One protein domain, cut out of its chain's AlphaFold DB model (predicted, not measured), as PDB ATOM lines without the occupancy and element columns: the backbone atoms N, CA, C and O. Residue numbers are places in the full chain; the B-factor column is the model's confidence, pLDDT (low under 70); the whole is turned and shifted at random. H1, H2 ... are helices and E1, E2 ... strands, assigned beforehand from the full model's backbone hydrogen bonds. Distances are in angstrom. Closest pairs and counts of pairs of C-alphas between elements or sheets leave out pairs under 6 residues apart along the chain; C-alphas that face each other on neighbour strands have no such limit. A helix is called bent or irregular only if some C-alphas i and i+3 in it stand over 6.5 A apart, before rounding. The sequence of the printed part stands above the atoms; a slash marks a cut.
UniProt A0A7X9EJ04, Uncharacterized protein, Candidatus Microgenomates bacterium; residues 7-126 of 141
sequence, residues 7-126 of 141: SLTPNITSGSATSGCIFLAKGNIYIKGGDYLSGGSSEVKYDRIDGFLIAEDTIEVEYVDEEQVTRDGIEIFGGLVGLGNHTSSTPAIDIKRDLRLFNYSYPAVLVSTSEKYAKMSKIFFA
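AT A GLANCE: This is residues 7 to 126 of the 141 residues of an uncharacterized protein of Candidatus Microgenomates bacterium (UniProt A0A7X9EJ04). The chain winds in stacked turns, a small solenoid of roughly triangular section: bent E3 and E5, stacked between E1 and E7, make two sides, and E2, E4 and E6 the third. H2 packs on the outside of E3 and E5 through residues 115 to 121, and the short H1 lies beyond the E7 end of the stack. The 120 printed residues hold E1 E2 E3 E4 E5 E6 H1 E7 H2, in two parallel sheets, E1 E3 E5 E7 and E2 E4 E6; the class is mixed, with under half of the residues in named elements. The whole is compact, with radius of gyration of the C-alphas 14.7 A and spans of 46 by 39 by 23 A.

IN THESE COORDINATES: After residues 7 to 21, E1 is residues 22 to 25, from C-alpha 22 at (168.619, 216.151, 173.074), and E2 29 to 31. E3, 46 to 55, spans 22.4 A and bends by 78 degrees at 51. E4 is 59 to 61; E5, 73 to 82, spans 19.7 A and bends by 98 degrees at 78. E6 is 93 to 95, H1 100 to 104, E7 109 to 112. H2, 115 to 125, spans 15.3 A and ends at (176.619, 220.883, 164.030).

HOW THE PARTS SIT: In the twisted larger sheet, N 23 and O 52 of E1 and E3 are 2.9 A apart, N 53 and O 79 of E3 and E5 2.8 A, N 110 and O 74 of E5 and E7 2.8 A. In the other, N 31 and O 60 are 2.8 A apart, N 61 and O 94 2.8 A. The sheets form a sandwich, face to face, 8.5 A between the facing parts. H2 is on the larger sheet, two layers, at a height of 8.3 A; its closest C-alphas to E5 are Tyr 117 and Gly 78, 5.8 A. H1, only just irregular with C-alphas 101 and 104 6.9 A apart, is on neither sheet. Within hydrogen-bond range are 5 of 7 O i to N i+4 pairs in H2 and 0 of 1 in H1, which has 1 of 2 O i to N i+3 pairs.

THE WHOLE: The C-alphas farthest apart, of Ser 41 and Ala 126, are 46.7 A apart. The printed part has no cut; E2 to E3 and E4 to E5 are long links. Residues 40 to 41, 87 to 88 and 117 to 126 have pLDDT under 70.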
ATOM      1  N   SER A   7     155.934 213.957 171.754       96.94
ATOM      2  CA  SER A   7     155.152 214.731 172.722       96.94
ATOM      3  C   SER A   7     155.898 214.787 174.048       96.94
ATOM      4  O   SER A   7     156.218 213.744 174.616       96.94
ATOM      5  N   LEU A   8     156.168 215.995 174.533       96.06
ATOM      6  CA  LEU A   8     156.855 216.252 175.790       96.06
ATOM      7  C   LEU A   8     155.866 216.828 176.796       96.06
ATOM      8  O   LEU A   8     155.356 217.928 176.606       96.06
ATOM      9  N   THR A   9     155.632 216.093 177.877       95.38
ATOM     10  CA  THR A   9     155.071 216.670 179.100       95.38
ATOM     11  C   THR A   9     156.228 217.316 179.874       95.38
ATOM     12  O   THR A   9     157.265 216.661 180.021       95.38
ATOM     13  N   PRO A  10     156.108 218.581 180.311       91.69
ATOM     14  CA  PRO A  10     157.145 219.271 181.074       91.69
ATOM     15  C   PRO A  10     157.492 218.606 182.417       91.69
ATOM     16  O   PRO A  10     156.975 217.546 182.756       91.69
ATOM     17  N   ASN A  11     158.393 219.235 183.177       89.44
ATOM     18  CA  ASN A  11     159.077 218.695 184.363       89.44
ATOM     19  C   ASN A  11     160.175 217.673 184.033       89.44
ATOM     20  O   ASN A  11     160.537 216.806 184.832       89.44
ATOM     21  N   ILE A  12     160.778 217.832 182.853       90.25
ATOM     22  CA  ILE A  12     161.964 217.090 182.430       90.25
ATOM     23  C   ILE A  12     163.187 217.832 182.962       90.25
ATOM     24  O   ILE A  12     163.508 218.919 182.492       90.25
ATOM     25  N   THR A  13     163.888 217.247 183.928       88.12
ATOM     26  CA  THR A  13     165.073 217.858 184.548       88.12
ATOM     27  C   THR A  13     166.326 217.033 184.281       88.12
ATOM     28  O   THR A  13     166.279 215.808 184.144       88.12
ATOM     29  N   SER A  14     167.472 217.705 184.166       82.06
ATOM     30  CA  SER A  14     168.752 217.017 184.013       82.06
ATOM     31  C   SER A  14     169.155 216.326 185.319       82.06
ATOM     32  O   SER A  14     169.077 216.907 186.397       82.06
ATOM     33  N   GLY A  15     169.625 215.078 185.227       77.44
ATOM     34  CA  GLY A  15     170.044 214.300 186.401       77.44
ATOM     35  C   GLY A  15     171.348 214.791 187.045       77.44
ATOM     36  O   GLY A  15     171.692 214.375 188.148       77.44
ATOM     37  N   SER A  16     172.102 215.658 186.360       79.75
ATOM     38  CA  SER A  16     173.330 216.281 186.862       79.75
ATOM     39  C   SER A  16     173.662 217.574 186.109       79.75
ATOM     40  O   SER A  16     173.207 217.801 184.987       79.75
ATOM     41  N   ALA A  17     174.551 218.396 186.675       74.25
ATOM     42  CA  ALA A  17     175.016 219.634 186.039       74.25
ATOM     43  C   ALA A  17     175.723 219.414 184.684       74.25
ATOM     44  O   ALA A  17     175.743 220.311 183.844       74.25
ATOM     45  N   THR A  18     176.280 218.221 184.457       75.25
ATOM     46  CA  THR A  18     177.045 217.862 183.253       75.25
ATOM     47  C   THR A  18     176.262 217.011 182.258       75.25
ATOM     48  O   THR A  18     176.751 216.769 181.157       75.25
ATOM     49  N   SER A  19     175.054 216.567 182.615       78.44
ATOM     50  CA  SER A  19     174.168 215.840 181.710       78.44
ATOM     51  C   SER A  19     173.177 216.791 181.036       78.44
ATOM     52  O   SER A  19     172.737 217.796 181.609       78.44
ATOM     53  N   GLY A  20     172.852 216.485 179.784       79.00
ATOM     54  CA  GLY A  20     171.871 217.204 178.982       79.00
ATOM     55  C   GLY A  20     171.130 216.234 178.074       79.00
ATOM     56  O   GLY A  20     171.682 215.206 177.678       79.00
ATOM     57  N   CYS A  21     169.876 216.551 177.765       87.31
ATOM     58  CA  CYS A  21     169.061 215.755 176.855       87.31
ATOM     59  C   CYS A  21     168.944 216.451 175.495       87.31
ATOM     60  O   CYS A  21     168.818 217.675 175.432       87.31
ATOM     61  N   ILE A  22     168.978 215.672 174.411       89.31
ATOM     62  CA  ILE A  22     168.619 216.151 173.074       89.31
ATOM     63  C   ILE A  22     167.391 215.382 172.611       89.31
ATOM     64  O   ILE A  22     167.416 214.152 172.489       89.31
ATOM     65  N   PHE A  23     166.335 216.123 172.300       93.25
ATOM     66  CA  PHE A  23     165.138 215.595 171.671       93.25
ATOM     67  C   PHE A  23     165.239 215.858 170.177       93.25
ATOM     68  O   PHE A  23     165.334 217.004 169.758       93.25
ATOM     69  N   LEU A  24     165.263 214.789 169.386       94.12
ATOM     70  CA  LEU A  24     165.361 214.859 167.931       94.12
ATOM     71  C   LEU A  24     164.161 214.137 167.324       94.12
ATOM     72  O   LEU A  24     164.055 212.919 167.511       94.12
ATOM     73  N   ALA A  25     163.300 214.876 166.629       95.19
ATOM     74  CA  ALA A  25     162.122 214.373 165.930       95.19
ATOM     75  C   ALA A  25     162.243 214.626 164.421       95.19
ATOM     76  O   ALA A  25     162.604 215.729 164.009       95.19
ATOM     77  N   LYS A  26     161.911 213.619 163.603       93.31
ATOM     78  CA  LYS A  26     161.676 213.821 162.161       93.31
ATOM     79  C   LYS A  26     160.334 214.492 161.868       93.31
ATOM     80  O   LYS A  26     160.159 215.088 160.815       93.31
ATOM     81  N   GLY A  27     159.373 214.346 162.775       93.50
ATOM     82  CA  GLY A  27     158.117 215.081 162.726       93.50
ATOM     83  C   GLY A  27     158.156 216.323 163.612       93.50
ATOM     84  O   GLY A  27     159.197 216.957 163.801       93.50
ATOM     85  N   ASN A  28     157.007 216.617 164.206       95.31
ATOM     86  CA  ASN A  28     156.818 217.718 165.137       95.31
ATOM     87  C   ASN A  28     157.285 217.363 166.552       95.31
ATOM     88  O   ASN A  28     157.249 216.200 166.972       95.31
ATOM     89  N   ILE A  29     157.648 218.390 167.319       97.44
ATOM     90  CA  ILE A  29     157.727 218.297 168.779       97.44
ATOM     91  C   ILE A  29     156.569 219.094 169.371       97.44
ATOM     92  O   ILE A  29     156.459 220.289 169.124       97.44
ATOM     93  N   TYR A  30     155.744 218.440 170.183       97.38
ATOM     94  CA  TYR A  30     154.655 219.067 170.928       97.38
ATOM     95  C   TYR A  30     155.061 219.220 172.389       97.38
ATOM     96  O   TYR A  30     155.317 218.219 173.065       97.38
ATOM     97  N   ILE A  31     155.136 220.456 172.873       97.31
ATOM     98  CA  ILE A  31     155.354 220.780 174.281       97.31
ATOM     99  C   ILE A  31     153.986 220.981 174.921       97.31
ATOM    100  O   ILE A  31     153.314 221.977 174.656       97.31
ATOM    101  N   LYS A  32     153.591 220.007 175.738       96.38
ATOM    102  CA  LYS A  32     152.291 219.952 176.408       96.38
ATOM    103  C   LYS A  32     152.301 220.742 177.715       96.38
ATOM    104  O   LYS A  32     153.327 221.286 178.118       96.38
ATOM    105  N   GLY A  33     151.163 220.755 178.398       92.00
ATOM    106  CA  GLY A  33     151.046 221.259 179.766       92.00
ATOM    107  C   GLY A  33     151.601 220.266 180.780       92.00
ATOM    108  O   GLY A  33     151.473 219.051 180.590       92.00
ATOM    109  N   GLY A  34     152.255 220.791 181.815       89.69
ATOM    110  CA  GLY A  34     152.674 220.033 182.988       89.69
ATOM    111  C   GLY A  34     151.617 220.041 184.090       89.69
ATOM    112  O   GLY A  34     150.419 220.178 183.838       89.69
ATOM    113  N   ASP A  35     152.084 219.873 185.323       90.94
ATOM    114  CA  ASP A  35     151.267 220.125 186.506       90.94
ATOM    115  C   ASP A  35     151.039 221.632 186.646       90.94
ATOM    116  O   ASP A  35     151.963 222.408 186.438       90.94
ATOM    117  N   TYR A  36     149.844 222.054 187.057       91.81
ATOM    118  CA  TYR A  36     149.576 223.474 187.282       91.81
ATOM    119  C   TYR A  36     150.349 224.002 188.506       91.81
ATOM    120  O   TYR A  36     150.153 223.529 189.630       91.81
ATOM    121  N   LEU A  37     151.215 224.995 188.295       90.62
ATOM    122  CA  LEU A  37     152.124 225.566 189.294       90.62
ATOM    123  C   LEU A  37     151.742 226.992 189.713       90.62
ATOM    124  O   LEU A  37     152.049 227.416 190.839       90.62
ATOM    125  N   SER A  38     151.119 227.758 188.819       89.12
ATOM    126  CA  SER A  38     150.727 229.145 189.069       89.12
ATOM    127  C   SER A  38     149.717 229.232 190.213       89.12
ATOM    128  O   SER A  38     148.937 228.322 190.485       89.12
ATOM    129  N   GLY A  39     149.775 230.326 190.968       75.94
ATOM    130  CA  GLY A  39     149.045 230.481 192.227       75.94
ATOM    131  C   GLY A  39     148.151 231.714 192.221       75.94
ATOM    132  O   GLY A  39     148.629 232.849 192.221       75.94
ATOM    133  N   GLY A  40     146.833 231.515 192.267       66.69
ATOM    134  CA  GLY A  40     145.869 232.612 192.395       66.69
ATOM    135  C   GLY A  40     145.970 233.662 191.278       66.69
ATOM    136  O   GLY A  40     146.261 233.355 190.125       66.69
ATOM    137  N   SER A  41     145.685 234.923 191.610       68.19
ATOM    138  CA  SER A  41     145.567 236.015 190.636       68.19
ATOM    139  C   SER A  41     146.831 236.863 190.480       68.19
ATOM    140  O   SER A  41     146.707 237.989 190.015       68.19
ATOM    141  N   SER A  42     148.006 236.421 190.944       72.50
ATOM    142  CA  SER A  42     149.228 237.249 190.882       72.50
ATOM    143  C   SER A  42     150.552 236.490 190.798       72.50
ATOM    144  O   SER A  42     151.592 237.133 190.689       72.50
ATOM    145  N   GLU A  43     150.556 235.159 190.883       86.44
ATOM    146  CA  GLU A  43     151.787 234.369 190.862       86.44
ATOM    147  C   GLU A  43     151.872 233.554 189.569       86.44
ATOM    148  O   GLU A  43     151.190 232.541 189.427       86.44
ATOM    149  N   VAL A  44     152.725 234.002 188.644       90.00
ATOM    150  CA  VAL A  44     153.088 233.251 187.436       90.00
ATOM    151  C   VAL A  44     154.228 232.301 187.771       90.00
ATOM    152  O   VAL A  44     155.290 232.737 188.226       90.00
ATOM    153  N   LYS A  45     154.030 231.015 187.499       93.00
ATOM    154  CA  LYS A  45     155.073 229.989 187.548       93.00
ATOM    155  C   LYS A  45     155.304 229.391 186.164       93.00
ATOM    156  O   LYS A  45     154.594 229.695 185.210       93.00
ATOM    157  N   TYR A  46     156.379 228.618 186.049       93.12
ATOM    158  CA  TYR A  46     156.826 228.039 184.792       93.12
ATOM    159  C   TYR A  46     157.036 226.547 184.971       93.12
ATOM    160  O   TYR A  46     157.753 226.120 185.877       93.12
ATOM    161  N   ASP A  47     156.462 225.787 184.054       94.38
ATOM    162  CA  ASP A  47     156.898 224.434 183.759       94.38
ATOM    163  C   ASP A  47     158.350 224.444 183.263       94.38
ATOM    164  O   ASP A  47     158.813 225.446 182.714       94.38
ATOM    165  N   ARG A  48     159.076 223.328 183.396       93.56
ATOM    166  CA  ARG A  48     160.488 223.276 182.983       93.56
ATOM    167  C   ARG A  48     160.846 222.080 182.110       93.56
ATOM    168  O   ARG A  48     160.493 220.942 182.417       93.56
ATOM    169  N   ILE A  49     161.621 222.336 181.056       94.62
ATOM    170  CA  ILE A  49     162.282 221.320 180.230       94.62
ATOM    171  C   ILE A  49     163.775 221.636 180.138       94.62
ATOM    172  O   ILE A  49     164.192 222.600 179.501       94.62
ATOM    173  N   ASP A  50     164.600 220.774 180.722       93.44
ATOM    174  CA  ASP A  50     166.037 220.739 180.491       93.44
ATOM    175  C   ASP A  50     166.317 219.930 179.215       93.44
ATOM    176  O   ASP A  50     166.378 218.697 179.236       93.44
ATOM    177  N   GLY A  51     166.539 220.612 178.094       90.75
ATOM    178  CA  GLY A  51     166.864 219.921 176.853       90.75
ATOM    179  C   GLY A  51     167.105 220.828 175.660       90.75
ATOM    180  O   GLY A  51     166.694 221.985 175.624       90.75
ATOM    181  N   PHE A  52     167.766 220.262 174.653       90.81
ATOM    182  CA  PHE A  52     167.877 220.858 173.327       90.81
ATOM    183  C   PHE A  52     166.927 220.126 172.372       90.81
ATOM    184  O   PHE A  52     167.082 218.926 172.140       90.81
ATOM    185  N   LEU A  53     165.913 220.824 171.871       93.19
ATOM    186  CA  LEU A  53     164.827 220.258 171.076       93.19
ATOM    187  C   LEU A  53     165.056 220.603 169.605       93.19
ATOM    188  O   LEU A  53     165.239 221.769 169.260       93.19
ATOM    189  N   ILE A  54     165.041 219.585 168.750       92.56
ATOM    190  CA  ILE A  54     165.243 219.696 167.308       92.56
ATOM    191  C   ILE A  54     164.118 218.936 166.605       92.56
ATOM    192  O   ILE A  54     164.002 217.718 166.760       92.56
ATOM    193  N   ALA A  55     163.322 219.652 165.820       93.69
ATOM    194  CA  ALA A  55     162.290 219.095 164.952       93.69
ATOM    195  C   ALA A  55     162.647 219.378 163.488       93.69
ATOM    196  O   ALA A  55     162.990 220.510 163.142       93.69
ATOM    197  N   GLU A  56     162.553 218.370 162.617       92.69
ATOM    198  CA  GLU A  56     162.641 218.607 161.167       92.69
ATOM    199  C   GLU A  56     161.443 219.412 160.643       92.69
ATOM    200  O   GLU A  56     161.553 220.066 159.609       92.69
ATOM    201  N   ASP A  57     160.320 219.409 161.362       92.00
ATOM    202  CA  ASP A  57     159.160 220.227 161.026       92.00
ATOM    203  C   ASP A  57     158.925 221.322 162.081       92.00
ATOM    204  O   ASP A  57     159.807 222.172 162.259       92.00
ATOM    205  N   THR A  58     157.798 221.320 162.801       93.31
ATOM    206  CA  THR A  58     157.451 222.379 163.764       93.31
ATOM    207  C   THR A  58     157.667 221.954 165.218       93.31
ATOM    208  O   THR A  58     157.399 220.818 165.618       93.31
ATOM    209  N   ILE A  59     158.125 222.898 166.044       95.75
ATOM    210  CA  ILE A  59     158.013 222.817 167.503       95.75
ATOM    211  C   ILE A  59     156.795 223.629 167.929       95.75
ATOM    212  O   ILE A  59     156.788 224.848 167.778       95.75
ATOM    213  N   GLU A  60     155.781 222.960 168.463       95.69
ATOM    214  CA  GLU A  60     154.557 223.584 168.959       95.69
ATOM    215  C   GLU A  60     154.578 223.648 170.489       95.69
ATOM    216  O   GLU A  60     154.716 222.625 171.161       95.69
ATOM    217  N   VAL A  61     154.427 224.852 171.038       96.19
ATOM    218  CA  VAL A  61     154.153 225.077 172.459       96.19
ATOM    219  C   VAL A  61     152.649 225.204 172.631       96.19
ATOM    220  O   VAL A  61     152.068 226.219 172.240       96.19
ATOM    221  N   GLU A  62     152.026 224.169 173.187       95.94
ATOM    222  CA  GLU A  62     150.574 224.048 173.250       95.94
ATOM    223  C   GLU A  62     149.940 225.119 174.155       95.94
ATOM    224  O   GLU A  62     150.535 225.638 175.106       95.94
ATOM    225  N   TYR A  63     148.690 225.440 173.839       93.88
ATOM    226  CA  TYR A  63     147.823 226.241 174.691       93.88
ATOM    227  C   TYR A  63     147.247 225.355 175.795       93.88
ATOM    228  O   TYR A  63     146.616 224.345 175.493       93.88
ATOM    229  N   VAL A  64     147.477 225.708 177.060       93.19
ATOM    230  CA  VAL A  64     147.083 224.883 178.215       93.19
ATOM    231  C   VAL A  64     146.610 225.750 179.387       93.19
ATOM    232  O   VAL A  64     146.567 226.977 179.280       93.19
ATOM    233  N   ASP A  65     146.208 225.117 180.495       91.19
ATOM    234  CA  ASP A  65     145.651 225.774 181.690       91.19
ATOM    235  C   ASP A  65     144.425 226.646 181.371       91.19
ATOM    236  O   ASP A  65     144.254 227.765 181.863       91.19
ATOM    237  N   GLU A  66     143.553 226.151 180.489       90.50
ATOM    238  CA  GLU A  66     142.469 226.947 179.911       90.50
ATOM    239  C   GLU A  66     141.512 227.514 180.960       90.50
ATOM    240  O   GLU A  66     141.072 228.661 180.831       90.50
ATOM    241  N   GLU A  67     141.256 226.730 182.005       89.75
ATOM    242  CA  GLU A  67     140.348 227.031 183.112       89.75
ATOM    243  C   GLU A  67     140.958 227.982 184.156       89.75
ATOM    244  O   GLU A  67     140.235 228.539 184.983       89.75
ATOM    245  N   GLN A  68     142.274 228.215 184.114       88.81
ATOM    246  CA  GLN A  68     142.986 228.964 185.146       88.81
ATOM    247  C   GLN A  68     142.993 230.468 184.869       88.81
ATOM    248  O   GLN A  68     143.092 230.926 183.729       88.81
ATOM    249  N   VAL A  69     142.876 231.266 185.936       86.62
ATOM    250  CA  VAL A  69     142.892 232.739 185.852       86.62
ATOM    251  C   VAL A  69     144.275 233.252 185.452       86.62
ATOM    252  O   VAL A  69     144.373 234.154 184.619       86.62
ATOM    253  N   THR A  70     145.309 232.638 186.018       88.69
ATOM    254  CA  THR A  70     146.720 232.809 185.670       88.69
ATOM    255  C   THR A  70     147.193 231.470 185.132       88.69
ATOM    256  O   THR A  70     146.879 230.446 185.725       88.69
ATOM    257  N   ARG A  71     147.904 231.466 184.011       91.12
ATOM    258  CA  ARG A  71     148.408 230.237 183.391       91.12
ATOM    259  C   ARG A  71     149.894 230.113 183.628       91.12
ATOM    260  O   ARG A  71     150.556 231.124 183.861       91.12
ATOM    261  N   ASP A  72     150.399 228.895 183.519       92.69
ATOM    262  CA  ASP A  72     151.830 228.681 183.597       92.69
ATOM    263  C   ASP A  72     152.541 229.140 182.323       92.69
ATOM    264  O   ASP A  72     152.000 229.140 181.215       92.69
ATOM    265  N   GLY A  73     153.785 229.567 182.490       93.31
ATOM    266  CA  GLY A  73     154.729 229.671 181.390       93.31
ATOM    267  C   GLY A  73     155.459 228.353 181.185       93.31
ATOM    268  O   GLY A  73     155.275 227.382 181.916       93.31
ATOM    269  N   ILE A  74     156.343 228.327 180.198       94.81
ATOM    270  CA  ILE A  74     157.296 227.232 180.016       94.81
ATOM    271  C   ILE A  74     158.715 227.791 179.954       94.81
ATOM    272  O   ILE A  74     159.004 228.716 179.196       94.81
ATOM    273  N   GLU A  75     159.608 227.236 180.767       94.25
ATOM    274  CA  GLU A  75     161.048 227.445 180.687       94.25
ATOM    275  C   GLU A  75     161.693 226.265 179.951       94.25
ATOM    276  O   GLU A  75     161.623 225.112 180.382       94.25
ATOM    277  N   ILE A  76     162.393 226.563 178.862       93.00
ATOM    278  CA  ILE A  76     163.258 225.617 178.165       93.00
ATOM    279  C   ILE A  76     164.700 225.982 178.488       93.00
ATOM    280  O   ILE A  76     165.271 226.922 177.932       93.00
ATOM    281  N   PHE A  77     165.291 225.199 179.384       91.38
ATOM    282  CA  PHE A  77     166.692 225.308 179.742       91.38
ATOM    283  C   PHE A  77     167.530 224.505 178.741       91.38
ATOM    284  O   PHE A  77     167.836 223.326 178.937       91.38
ATOM    285  N   GLY A  78     167.876 225.153 177.633       88.19
ATOM    286  CA  GLY A  78     168.604 224.578 176.512       88.19
ATOM    287  C   GLY A  78     168.382 225.375 175.235       88.19
ATOM    288  O   GLY A  78     168.904 226.482 175.113       88.19
ATOM    289  N   GLY A  79     167.668 224.797 174.268       87.00
ATOM    290  CA  GLY A  79     167.404 225.456 172.989       87.00
ATOM    291  C   GLY A  79     166.327 224.772 172.157       87.00
ATOM    292  O   GLY A  79     166.009 223.605 172.377       87.00
ATOM    293  N   LEU A  80     165.781 225.521 171.201       90.06
ATOM    294  CA  LEU A  80     164.754 225.082 170.262       90.06
ATOM    295  C   LEU A  80     165.241 225.296 168.829       90.06
ATOM    296  O   LEU A  80     165.724 226.379 168.501       90.06
ATOM    297  N   VAL A  81     165.069 224.290 167.977       90.31
ATOM    298  CA  VAL A  81     165.315 224.380 166.537       90.31
ATOM    299  C   VAL A  81     164.196 223.647 165.801       90.31
ATOM    300  O   VAL A  81     164.151 222.421 165.813       90.31
ATOM    301  N   GLY A  82     163.300 224.390 165.156       91.12
ATOM    302  CA  GLY A  82     162.388 223.848 164.148       91.12
ATOM    303  C   GLY A  82     162.925 224.167 162.757       91.12
ATOM    304  O   GLY A  82     163.333 225.305 162.518       91.12
ATOM    305  N   LEU A  83     162.961 223.185 161.854       88.75
ATOM    306  CA  LEU A  83     163.411 223.395 160.471       88.75
ATOM    307  C   LEU A  83     162.259 223.744 159.518       88.75
ATOM    308  O   LEU A  83     162.518 224.315 158.462       88.75
ATOM    309  N   GLY A  84     161.010 223.431 159.883       86.81
ATOM    310  CA  GLY A  84     159.822 223.748 159.087       86.81
ATOM    311  C   GLY A  84     159.816 223.116 157.691       86.81
ATOM    312  O   GLY A  84     159.314 223.714 156.742       86.81
ATOM    313  N   ASN A  85     160.415 221.933 157.529       83.56
ATOM    314  CA  ASN A  85     160.661 221.326 156.216       83.56
ATOM    315  C   ASN A  85     159.368 221.000 155.438       83.56
ATOM    316  O   ASN A  85     159.389 220.937 154.209       83.56
ATOM    317  N   HIS A  86     158.234 220.820 156.128       77.62
ATOM    318  CA  HIS A  86     156.947 220.490 155.505       77.62
ATOM    319  C   HIS A  86     155.849 221.523 155.785       77.62
ATOM    320  O   HIS A  86     154.686 221.307 155.430       77.62
ATOM    321  N   THR A  87     156.198 222.673 156.359       69.25
ATOM    322  CA  THR A  87     155.234 223.702 156.745       69.25
ATOM    323  C   THR A  87     155.287 224.894 155.795       69.25
ATOM    324  O   THR A  87     156.227 225.676 155.756       69.25
ATOM    325  N   SER A  88     154.242 225.023 154.971       67.81
ATOM    326  CA  SER A  88     154.104 226.127 154.006       67.81
ATOM    327  C   SER A  88     153.397 227.356 154.586       67.81
ATOM    328  O   SER A  88     153.498 228.444 154.024       67.81
ATOM    329  N   SER A  89     152.686 227.196 155.707       74.12
ATOM    330  CA  SER A  89     151.846 228.242 156.306       74.12
ATOM    331  C   SER A  89     151.939 228.345 157.828       74.12
ATOM    332  O   SER A  89     151.309 229.229 158.404       74.12
ATOM    333  N   THR A  90     152.677 227.455 158.491       78.25
ATOM    334  CA  THR A  90     152.867 227.477 159.947       78.25
ATOM    335  C   THR A  90     154.319 227.808 160.273       78.25
ATOM    336  O   THR A  90     155.221 227.422 159.529       78.25
ATOM    337  N   PRO A  91     154.575 228.559 161.355       86.69
ATOM    338  CA  PRO A  91     155.936 228.860 161.761       86.69
ATOM    339  C   PRO A  91     156.659 227.584 162.217       86.69
ATOM    340  O   PRO A  91     156.055 226.653 162.754       86.69
ATOM    341  N   ALA A  92     157.981 227.556 162.042       89.69
ATOM    342  CA  ALA A  92     158.816 226.443 162.501       89.69
ATOM    343  C   ALA A  92     158.835 226.313 164.039       89.69
ATOM    344  O   ALA A  92     159.077 225.236 164.580       89.69
ATOM    345  N   ILE A  93     158.558 227.411 164.746       92.44
ATOM    346  CA  ILE A  93     158.294 227.436 166.184       92.44
ATOM    347  C   ILE A  93     156.944 228.130 166.371       92.44
ATOM    348  O   ILE A  93     156.832 229.331 166.119       92.44
ATOM    349  N   ASP A  94     155.932 227.373 166.781       92.44
ATOM    350  CA  ASP A  94     154.570 227.854 167.004       92.44
ATOM    351  C   ASP A  94     154.300 227.974 168.506       92.44
ATOM    352  O   ASP A  94     154.321 226.979 169.231       92.44
ATOM    353  N   ILE A  95     154.092 229.197 168.996       92.69
ATOM    354  CA  ILE A  95     153.872 229.474 170.419       92.69
ATOM    355  C   ILE A  95     152.399 229.809 170.623       92.69
ATOM    356  O   ILE A  95     151.971 230.929 170.348       92.69
ATOM    357  N   LYS A  96     151.641 228.846 171.152       92.75
ATOM    358  CA  LYS A  96     150.226 229.023 171.510       92.75
ATOM    359  C   LYS A  96     150.024 229.275 173.005       92.75
ATOM    360  O   LYS A  96     148.950 229.715 173.395       92.75
ATOM    361  N   ARG A  97     151.040 229.022 173.843       91.00
ATOM    362  CA  ARG A  97     151.038 229.304 175.294       91.00
ATOM    363  C   ARG A  97     150.795 230.795 175.550       91.00
ATOM    364  O   ARG A  97     151.437 231.646 174.938       91.00
ATOM    365  N   ASP A  98     149.923 231.107 176.502       89.00
ATOM    366  CA  ASP A  98     149.690 232.470 176.973       89.00
ATOM    367  C   ASP A  98     149.555 232.490 178.507       89.00
ATOM    368  O   ASP A  98     149.178 231.487 179.107       89.00
ATOM    369  N   LEU A  99     149.853 233.635 179.127       86.44
ATOM    370  CA  LEU A  99     149.700 233.910 180.562       86.44
ATOM    371  C   LEU A  99     148.510 234.841 180.856       86.44
ATOM    372  O   LEU A  99     148.449 235.479 181.912       86.44
ATOM    373  N   ARG A 100     147.574 234.989 179.907       86.31
ATOM    374  CA  ARG A 100     146.478 235.973 179.956       86.31
ATOM    375  C   ARG A 100     146.975 237.396 180.281       86.31
ATOM    376  O   ARG A 100     147.820 237.937 179.570       86.31
ATOM    377  N   LEU A 101     146.455 238.016 181.348       81.12
ATOM    378  CA  LEU A 101     146.778 239.390 181.765       81.12
ATOM    379  C   LEU A 101     148.249 239.566 182.172       81.12
ATOM    380  O   LEU A 101     148.754 240.687 182.172       81.12
ATOM    381  N   PHE A 102     148.946 238.474 182.488       82.31
ATOM    382  CA  PHE A 102     150.336 238.513 182.932       82.31
ATOM    383  C   PHE A 102     151.356 238.524 181.794       82.31
ATOM    384  O   PHE A 102     152.527 238.806 182.048       82.31
ATOM    385  N   ASN A 103     150.921 238.330 180.544       77.25
ATOM    386  CA  ASN A 103     151.793 238.366 179.363       77.25
ATOM    387  C   ASN A 103     152.566 239.683 179.196       77.25
ATOM    388  O   ASN A 103     153.616 239.702 178.562       77.25
ATOM    389  N   TYR A 104     152.055 240.798 179.730       77.56
ATOM    390  CA  TYR A 104     152.746 242.089 179.645       77.56
ATOM    391  C   TYR A 104     154.016 242.133 180.509       77.56
ATOM    392  O   TYR A 104     154.990 242.795 180.157       77.56
ATOM    393  N   SER A 105     154.000 241.432 181.642       84.75
ATOM    394  CA  SER A 105     155.079 241.466 182.634       84.75
ATOM    395  C   SER A 105     155.980 240.233 182.572       84.75
ATOM    396  O   SER A 105     157.101 240.271 183.076       84.75
ATOM    397  N   TYR A 106     155.496 239.143 181.972       86.69
ATOM    398  CA  TYR A 106     156.146 237.837 181.961       86.69
ATOM    399  C   TYR A 106     156.048 237.199 180.566       86.69
ATOM    400  O   TYR A 106     154.983 237.256 179.951       86.69
ATOM    401  N   PRO A 107     157.123 236.582 180.043       90.12
ATOM    402  CA  PRO A 107     157.063 235.861 178.775       90.12
ATOM    403  C   PRO A 107     156.360 234.505 178.932       90.12
ATOM    404  O   PRO A 107     156.679 233.746 179.834       90.12
ATOM    405  N   ALA A 108     155.467 234.132 178.013       90.81
ATOM    406  CA  ALA A 108     154.837 232.803 178.042       90.81
ATOM    407  C   ALA A 108     155.836 231.653 177.798       90.81
ATOM    408  O   ALA A 108     155.654 230.542 178.297       90.81
ATOM    409  N   VAL A 109     156.908 231.931 177.050       92.19
ATOM    410  CA  VAL A 109     158.004 230.997 176.771       92.19
ATOM    411  C   VAL A 109     159.324 231.671 177.113       92.19
ATOM    412  O   VAL A 109     159.680 232.696 176.531       92.19
ATOM    413  N   LEU A 110     160.067 231.073 178.035       91.75
ATOM    414  CA  LEU A 110     161.417 231.475 178.394       91.75
ATOM    415  C   LEU A 110     162.402 230.439 177.852       91.75
ATOM    416  O   LEU A 110     162.319 229.266 178.198       91.75
ATOM    417  N   VAL A 111     163.362 230.864 177.030       89.12
ATOM    418  CA  VAL A 111     164.457 229.993 176.578       89.12
ATOM    419  C   VAL A 111     165.750 230.467 177.219       89.12
ATOM    420  O   VAL A 111     166.242 231.561 176.934       89.12
ATOM    421  N   SER A 112     166.298 229.645 178.105       85.75
ATOM    422  CA  SER A 112     167.511 229.933 178.862       85.75
ATOM    423  C   SER A 112     168.633 229.003 178.406       85.75
ATOM    424  O   SER A 112     168.537 227.779 178.443       85.75
ATOM    425  N   THR A 113     169.734 229.583 177.928       73.69
ATOM    426  CA  THR A 113     170.862 228.798 177.416       73.69
ATOM    427  C   THR A 113     171.780 228.368 178.554       73.69
ATOM    428  O   THR A 113     172.098 229.168 179.432       73.69
ATOM    429  N   SER A 114     172.311 227.149 178.479       71.38
ATOM    430  CA  SER A 114     173.415 226.699 179.329       71.38
ATOM    431  C   SER A 114     174.642 226.382 178.482       71.38
ATOM    432  O   SER A 114     174.517 225.822 177.391       71.38
ATOM    433  N   GLU A 115     175.837 226.664 179.007       71.56
ATOM    434  CA  GLU A 115     177.107 226.345 178.342       71.56
ATOM    435  C   GLU A 115     177.216 224.863 177.948       71.56
ATOM    436  O   GLU A 115     177.863 224.533 176.953       71.56
ATOM    437  N   LYS A 116     176.555 223.962 178.693       75.19
ATOM    438  CA  LYS A 116     176.528 222.526 178.374       75.19
ATOM    439  C   LYS A 116     175.841 222.246 177.038       75.19
ATOM    440  O   LYS A 116     176.376 221.493 176.230       75.19
ATOM    441  N   TYR A 117     174.726 222.917 176.755       68.00
ATOM    442  CA  TYR A 117     174.009 222.760 175.491       68.00
ATOM    443  C   TYR A 117     174.728 223.455 174.331       68.00
ATOM    444  O   TYR A 117     174.730 222.920 173.227       68.00
ATOM    445  N   ALA A 118     175.436 224.560 174.588       66.75
ATOM    446  CA  ALA A 118     176.314 225.190 173.598       66.75
ATOM    447  C   ALA A 118     177.527 224.308 173.233       66.75
ATOM    448  O   ALA A 118     177.957 224.269 172.084       66.75
ATOM    449  N   LYS A 119     178.085 223.561 174.195       68.31
ATOM    450  CA  LYS A 119     179.145 222.573 173.923       68.31
ATOM    451  C   LYS A 119     178.602 221.339 173.202       68.31
ATOM    452  O   LYS A 119     179.255 220.844 172.288       68.31
ATOM    453  N   MET A 120     177.413 220.860 173.573       65.75
ATOM    454  CA  MET A 120     176.764 219.733 172.896       65.75
ATOM    455  C   MET A 120     176.380 220.070 171.453       65.75
ATOM    456  O   MET A 120     176.606 219.248 170.571       65.75
ATOM    457  N   SER A 121     175.877 221.275 171.172       61.66
ATOM    458  CA  SER A 121     175.539 221.682 169.803       61.66
ATOM    459  C   SER A 121     176.764 221.692 168.878       61.66
ATOM    460  O   SER A 121     176.649 221.252 167.736       61.66
ATOM    461  N   LYS A 122     177.961 222.060 169.369       62.75
ATOM    462  CA  LYS A 122     179.214 221.953 168.589       62.75
ATOM    463  C   LYS A 122     179.516 220.520 168.130       62.75
ATOM    464  O   LYS A 122     180.026 220.345 167.029       62.75
ATOM    465  N   ILE A 123     179.185 219.507 168.937       63.59
ATOM    466  CA  ILE A 123     179.393 218.092 168.577       63.59
ATOM    467  C   ILE A 123     178.491 217.687 167.402       63.59
ATOM    468  O   ILE A 123     178.925 216.934 166.536       63.59
ATOM    469  N   PHE A 124     177.255 218.193 167.349       61.25
ATOM    470  CA  PHE A 124     176.277 217.809 166.323       61.25
ATOM    471  C   PHE A 124     176.347 218.653 165.048       61.25
ATOM    472  O   PHE A 124     176.123 218.125 163.963       61.25
ATOM    473  N   PHE A 125     176.666 219.944 165.157       65.31
ATOM    474  CA  PHE A 125     176.619 220.883 164.030       65.31
ATOM    475  C   PHE A 125     178.002 221.294 163.499       65.31
ATOM    476  O   PHE A 125     178.076 222.099 162.571       65.31
ATOM    477  N   ALA A 126     179.085 220.743 164.069       51.88
ATOM    478  CA  ALA A 126     180.490 220.832 163.627       51.88
ATOM    479  C   ALA A 126     181.055 222.244 163.355       51.88
ATOM    480  O   ALA A 126     182.195 222.382 162.916       51.88
TER     481      ALA A 126